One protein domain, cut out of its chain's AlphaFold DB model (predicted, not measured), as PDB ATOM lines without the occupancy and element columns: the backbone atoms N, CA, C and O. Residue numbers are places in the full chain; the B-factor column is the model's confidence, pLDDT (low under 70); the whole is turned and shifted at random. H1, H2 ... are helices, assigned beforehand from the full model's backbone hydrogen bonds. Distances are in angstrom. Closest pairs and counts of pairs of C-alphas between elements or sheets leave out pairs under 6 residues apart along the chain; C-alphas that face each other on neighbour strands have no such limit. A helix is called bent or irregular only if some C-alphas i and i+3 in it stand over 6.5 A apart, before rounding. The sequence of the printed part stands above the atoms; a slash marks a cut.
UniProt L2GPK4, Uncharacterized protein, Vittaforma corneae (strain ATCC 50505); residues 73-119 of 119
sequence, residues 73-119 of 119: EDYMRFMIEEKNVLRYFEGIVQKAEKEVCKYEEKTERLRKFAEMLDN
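AT A GLANCE: This is residues 73 to 119 of the 119 residues of an uncharacterized protein of Vittaforma corneae (strain ATCC 50505) (UniProt L2GPK4). A short helix, H1, folds back at one end of a long helix, H2, and the two meet near their ends in a corner, like a hook on a long shaft. H2 makes the long axis, and residues 90 to 119, of which 90 to 117 belong to H2, stick out with nothing packed beside them. The printed part has 47 residues with two named helices, H1 and then H2, and no named strand; its class is all helix. It is extended, with a radius of gyration of the C-alphas of 18.2 A, and spans 57 by 16 by 9 A.

HOW THE PARTS SIT: H1, residues 73 to 82, and H2, residues 85 to 117, only just touch, with 3 pairs of C-alphas within 8 A. The closest C-alphas of the two are those of Met 79 and Val 85, 6.9 A apart. H2 touches H1 with residues 85 to 88 alone. Their lines stand at a steep tilt of 52 degrees, and they run opposite ways. Their centres are 25.9 A apart. In H1 and H2 every pair of O i and N i+4 is within hydrogen-bond range.

IN THESE COORDINATES: H1 begins at Glu 73, with its C-alpha at (131.319, 123.181, 151.957), and ends at Glu 82, 14.1 A from first to last C-alpha. H2 begins at Val 85, with its C-alpha at (128.031, 116.643, 140.308). It is 49.1 A long from first to last C-alpha and ends at Leu 117, with its C-alpha at (137.413, 163.842, 130.769). Neither helix is bent.

THE WHOLE: The outline is a rod, and the two C-alphas farthest apart, those of Ile 80 and Asn 119, are 57.5 A apart. The printed part has no cut, and the link from H1 to H2, two residues, is tight. Asn 119 is the chain's last residue. The mean pLDDT of the printed part is 89.4, and residue 119 is under 70.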
ATOM      1  N   GLU A  73     132.538 123.456 151.179       88.88
ATOM      2  CA  GLU A  73     131.319 123.181 151.957       88.88
ATOM      3  C   GLU A  73     130.034 123.348 151.135       88.88
ATOM      4  O   GLU A  73     129.043 122.647 151.341       88.88
ATOM      5  N   ASP A  74     130.024 124.296 150.200       89.25
ATOM      6  CA  ASP A  74     128.914 124.511 149.276       89.25
ATOM      7  C   ASP A  74     128.743 123.336 148.309       89.25
ATOM      8  O   ASP A  74     127.608 122.916 148.082       89.25
ATOM      9  N   TYR A  75     129.842 122.752 147.821       86.94
ATOM     10  CA  TYR A  75     129.803 121.509 147.054       86.94
ATOM     11  C   TYR A  75     129.226 120.360 147.884       86.94
ATOM     12  O   TYR A  75     128.323 119.665 147.423       86.94
ATOM     13  N   MET A  76     129.688 120.188 149.127       86.38
ATOM     14  CA  MET A  76     129.183 119.131 150.012       86.38
ATOM     15  C   MET A  76     127.681 119.268 150.279       86.38
ATOM     16  O   MET A  76     126.949 118.287 150.147       86.38
ATOM     17  N   ARG A  77     127.199 120.480 150.590       90.75
ATOM     18  CA  ARG A  77     125.760 120.744 150.763       90.75
ATOM     19  C   ARG A  77     124.969 120.422 149.500       90.75
ATOM     20  O   ARG A  77     123.987 119.690 149.573       90.75
ATOM     21  N   PHE A  78     125.437 120.899 148.347       90.25
ATOM     22  CA  PHE A  78     124.780 120.629 147.071       90.25
ATOM     23  C   PHE A  78     124.693 119.125 146.785       90.25
ATOM     24  O   PHE A  78     123.656 118.626 146.357       90.25
ATOM     25  N   MET A  79     125.765 118.376 147.049       87.94
ATOM     26  CA  MET A  79     125.791 116.932 146.815       87.94
ATOM     27  C   MET A  79     124.861 116.149 147.744       87.94
ATOM     28  O   MET A  79     124.323 115.128 147.316       87.94
ATOM     29  N   ILE A  80     124.635 116.614 148.975       90.00
ATOM     30  CA  ILE A  80     123.671 116.002 149.904       90.00
ATOM     31  C   ILE A  80     122.234 116.163 149.386       90.00
ATOM     32  O   ILE A  80     121.455 115.211 149.446       90.00
ATOM     33  N   GLU A  81     121.902 117.342 148.859       90.75
ATOM     34  CA  GLU A  81     120.546 117.695 148.423       90.75
ATOM     35  C   GLU A  81     120.224 117.170 147.016       90.75
ATOM     36  O   GLU A  81     119.220 116.491 146.808       90.75
ATOM     37  N   GLU A  82     121.096 117.447 146.048       88.69
ATOM     38  CA  GLU A  82     120.817 117.277 144.616       88.69
ATOM     39  C   GLU A  82     121.498 116.046 144.011       88.69
ATOM     40  O   GLU A  82     121.081 115.557 142.960       88.69
ATOM     41  N   LYS A  83     122.570 115.546 144.643       85.31
ATOM     42  CA  LYS A  83     123.350 114.371 144.202       85.31
ATOM     43  C   LYS A  83     123.808 114.422 142.732       85.31
ATOM     44  O   LYS A  83     124.051 113.381 142.124       85.31
ATOM     45  N   ASN A  84     123.958 115.616 142.153       85.06
ATOM     46  CA  ASN A  84     124.311 115.805 140.744       85.06
ATOM     47  C   ASN A  84     125.576 116.659 140.579       85.06
ATOM     48  O   ASN A  84     125.527 117.885 140.528       85.06
ATOM     49  N   VAL A  85     126.719 115.989 140.427       82.00
ATOM     50  CA  VAL A  85     128.031 116.643 140.308       82.00
ATOM     51  C   VAL A  85     128.097 117.614 139.125       82.00
ATOM     52  O   VAL A  85     128.634 118.710 139.262       82.00
ATOM     53  N   LEU A  86     127.547 117.235 137.967       85.69
ATOM     54  CA  LEU A  86     127.643 118.043 136.745       85.69
ATOM     55  C   LEU A  86     126.894 119.367 136.897       85.69
ATOM     56  O   LEU A  86     127.439 120.425 136.587       85.69
ATOM     57  N   ARG A  87     125.688 119.312 137.467       82.94
ATOM     58  CA  ARG A  87     124.839 120.490 137.673       82.94
ATOM     59  C   ARG A  87     125.489 121.531 138.588       82.94
ATOM     60  O   ARG A  87     125.323 122.729 138.364       82.94
ATOM     61  N   TYR A  88     126.252 121.096 139.593       86.19
ATOM     62  CA  TYR A  88     127.016 122.014 140.442       86.19
ATOM     63  C   TYR A  88     128.036 122.818 139.623       86.19
ATOM     64  O   TYR A  88     128.068 124.049 139.695       86.19
ATOM     65  N   PHE A  89     128.838 122.134 138.800       87.38
ATOM     66  CA  PHE A  89     129.867 122.786 137.989       87.38
ATOM     67  C   PHE A  89     129.276 123.670 136.888       87.38
ATOM     68  O   PHE A  89     129.782 124.768 136.666       87.38
ATOM     69  N   GLU A  90     128.174 123.259 136.257       90.06
ATOM     70  CA  GLU A  90     127.428 124.112 135.321       90.06
ATOM     71  C   GLU A  90     126.988 125.425 135.984       90.06
ATOM     72  O   GLU A  90     127.145 126.503 135.409       90.06
ATOM     73  N   GLY A  91     126.504 125.361 137.229       88.75
ATOM     74  CA  GLY A  91     126.135 126.543 138.003       88.75
ATOM     75  C   GLY A  91     127.316 127.476 138.291       88.75
ATOM     76  O   GLY A  91     127.151 128.698 138.254       88.75
ATOM     77  N   ILE A  92     128.510 126.932 138.549       89.44
ATOM     78  CA  ILE A  92     129.736 127.731 138.704       89.44
ATOM     79  C   ILE A  92     130.088 128.434 137.395       89.44
ATOM     80  O   ILE A  92     130.343 129.638 137.413       89.44
ATOM     81  N   VAL A  93     130.071 127.711 136.271       91.31
ATOM     82  CA  VAL A  93     130.387 128.275 134.950       91.31
ATOM     83  C   VAL A  93     129.442 129.430 134.626       91.31
ATOM     84  O   VAL A  93     129.901 130.531 134.342       91.31
ATOM     85  N   GLN A  94     128.134 129.236 134.800       92.62
ATOM     86  CA  GLN A  94     127.145 130.289 134.551       92.62
ATOM     87  C   GLN A  94     127.329 131.517 135.455       92.62
ATOM     88  O   GLN A  94     127.104 132.651 135.028       92.62
ATOM     89  N   LYS A  95     127.708 131.322 136.726       92.75
ATOM     90  CA  LYS A  95     128.018 132.438 137.635       92.75
ATOM     91  C   LYS A  95     129.265 133.189 137.176       92.75
ATOM     92  O   LYS A  95     129.248 134.417 137.170       92.75
ATOM     93  N   ALA A  96     130.311 132.469 136.776       92.81
ATOM     94  CA  ALA A  96     131.545 133.060 136.279       92.81
ATOM     95  C   ALA A  96     131.302 133.879 135.002       92.81
ATOM     96  O   ALA A  96     131.719 135.030 134.939       92.81
ATOM     97  N   GLU A  97     130.556 133.339 134.037       93.38
ATOM     98  CA  GLU A  97     130.184 134.048 132.803       93.38
ATOM     99  C   GLU A  97     129.418 135.345 133.096       93.38
ATOM    100  O   GLU A  97     129.749 136.403 132.564       93.38
ATOM    101  N   LYS A  98     128.440 135.301 134.013       93.75
ATOM    102  CA  LYS A  98     127.694 136.500 134.428       93.75
ATOM    103  C   LYS A  98     128.588 137.558 135.067       93.75
ATOM    104  O   LYS A  98     128.382 138.746 134.827       93.75
ATOM    105  N   GLU A  99     129.537 137.155 135.907       93.62
ATOM    106  CA  GLU A  99     130.476 138.093 136.528       93.62
ATOM    107  C   GLU A  99     131.413 138.714 135.487       93.62
ATOM    108  O   GLU A  99     131.604 139.928 135.508       93.62
ATOM    109  N   VAL A 100     131.919 137.929 134.528       94.00
ATOM    110  CA  VAL A 100     132.741 138.446 133.420       94.00
ATOM    111  C   VAL A 100     131.993 139.531 132.646       94.00
ATOM    112  O   VAL A 100     132.518 140.637 132.518       94.00
ATOM    113  N   CYS A 101     130.740 139.286 132.244       93.06
ATOM    114  CA  CYS A 101     129.938 140.298 131.550       93.06
ATOM    115  C   CYS A 101     129.780 141.589 132.375       93.06
ATOM    116  O   CYS A 101     129.923 142.689 131.845       93.06
ATOM    117  N   LYS A 102     129.546 141.489 133.693       93.56
ATOM    118  CA  LYS A 102     129.458 142.675 134.568       93.56
ATOM    119  C   LYS A 102     130.772 143.458 134.621       93.56
ATOM    120  O   LYS A 102     130.746 144.691 134.650       93.56
ATOM    121  N   TYR A 103     131.912 142.769 134.674       93.88
ATOM    122  CA  TYR A 103     133.220 143.423 134.671       93.88
ATOM    123  C   TYR A 103     133.507 144.112 133.338       93.88
ATOM    124  O   TYR A 103     134.008 145.236 133.346       93.88
ATOM    125  N   GLU A 104     133.147 143.492 132.217       94.12
ATOM    126  CA  GLU A 104     133.268 144.092 130.886       94.12
ATOM    127  C   GLU A 104     132.416 145.361 130.773       94.12
ATOM    128  O   GLU A 104     132.937 146.422 130.428       94.12
ATOM    129  N   GLU A 105     131.142 145.305 131.177       94.56
ATOM    130  CA  GLU A 105     130.263 146.478 131.191       94.56
ATOM    131  C   GLU A 105     130.810 147.609 132.072       94.56
ATOM    132  O   GLU A 105     130.762 148.785 131.700       94.56
ATOM    133  N   LYS A 106     131.335 147.275 133.257       94.94
ATOM    134  CA  LYS A 106     131.919 148.263 134.173       94.94
ATOM    135  C   LYS A 106     133.186 148.887 133.590       94.94
ATOM    136  O   LYS A 106     133.367 150.099 133.705       94.94
ATOM    137  N   THR A 107     134.035 148.078 132.963       93.75
ATOM    138  CA  THR A 107     135.270 148.532 132.308       93.75
ATOM    139  C   THR A 107     134.947 149.476 131.157       93.75
ATOM    140  O   THR A 107     135.528 150.554 131.071       93.75
ATOM    141  N   GLU A 108     133.955 149.134 130.338       94.25
ATOM    142  CA  GLU A 108     133.509 149.972 129.226       94.25
ATOM    143  C   GLU A 108     132.935 151.313 129.707       94.25
ATOM    144  O   GLU A 108     133.241 152.368 129.151       94.25
ATOM    145  N   ARG A 109     132.145 151.314 130.790       92.94
ATOM    146  CA  ARG A 109     131.647 152.563 131.396       92.94
ATOM    147  C   ARG A 109     132.781 153.454 131.897       92.94
ATOM    148  O   ARG A 109     132.736 154.661 131.675       92.94
ATOM    149  N   LEU A 110     133.781 152.874 132.561       93.62
ATOM    150  CA  LEU A 110     134.949 153.618 133.040       93.62
ATOM    151  C   LEU A 110     135.767 154.183 131.879       93.62
ATOM    152  O   LEU A 110     136.181 155.337 131.937       93.62
ATOM    153  N   ARG A 111     135.948 153.402 130.810       93.38
ATOM    154  CA  ARG A 111     136.631 153.846 129.597       93.38
ATOM    155  C   ARG A 111     135.929 155.052 128.967       93.38
ATOM    156  O   ARG A 111     136.576 156.067 128.738       93.38
ATOM    157  N   LYS A 112     134.610 154.981 128.768       93.00
ATOM    158  CA  LYS A 112     133.815 156.107 128.244       93.00
ATOM    159  C   LYS A 112     133.903 157.347 129.128       93.00
ATOM    160  O   LYS A 112     133.940 158.460 128.622       93.00
ATOM    161  N   PHE A 113     133.916 157.162 130.446       92.62
ATOM    162  CA  PHE A 113     134.078 158.268 131.386       92.62
ATOM    163  C   PHE A 113     135.458 158.930 131.270       92.62
ATOM    164  O   PHE A 113     135.532 160.152 131.264       92.62
ATOM    165  N   ALA A 114     136.529 158.147 131.118       90.44
ATOM    166  CA  ALA A 114     137.871 158.679 130.880       90.44
ATOM    167  C   ALA A 114     137.952 159.454 129.552       90.44
ATOM    168  O   ALA A 114     138.412 160.589 129.539       90.44
ATOM    169  N   GLU A 115     137.403 158.900 128.466       91.56
ATOM    170  CA  GLU A 115     137.344 159.571 127.155       91.56
ATOM    171  C   GLU A 115     136.557 160.901 127.197       91.56
ATOM    172  O   GLU A 115     136.837 161.809 126.418       91.56
ATOM    173  N   MET A 116     135.583 161.047 128.104       88.12
ATOM    174  CA  MET A 116     134.849 162.304 128.319       88.12
ATOM    175  C   MET A 116     135.617 163.343 129.144       88.12
ATOM    176  O   MET A 116     135.285 164.518 129.057       88.12
ATOM    177  N   LEU A 117     136.588 162.930 129.965       84.31
ATOM    178  CA  LEU A 117     137.413 163.842 130.769       84.31
ATOM    179  C   LEU A 117     138.625 164.381 129.998       84.31
ATOM    180  O   LEU A 117     139.139 165.440 130.353       84.31
ATOM    181  N   ASP A 118     139.073 163.656 128.973       75.50
ATOM    182  CA  ASP A 118     140.187 164.050 128.100       75.50
ATOM    183  C   ASP A 118     139.761 164.991 126.944       75.50
ATOM    184  O   ASP A 118     140.623 165.458 126.195       75.50
ATOM    185  N   ASN A 119     138.457 165.279 126.800       55.47
ATOM    186  CA  ASN A 119     137.877 166.251 125.855       55.47
ATOM    187  C   ASN A 119     137.354 167.499 126.579       55.47
ATOM    188  O   ASN A 119     137.397 168.588 125.960       55.47
TER     189      ASN A 119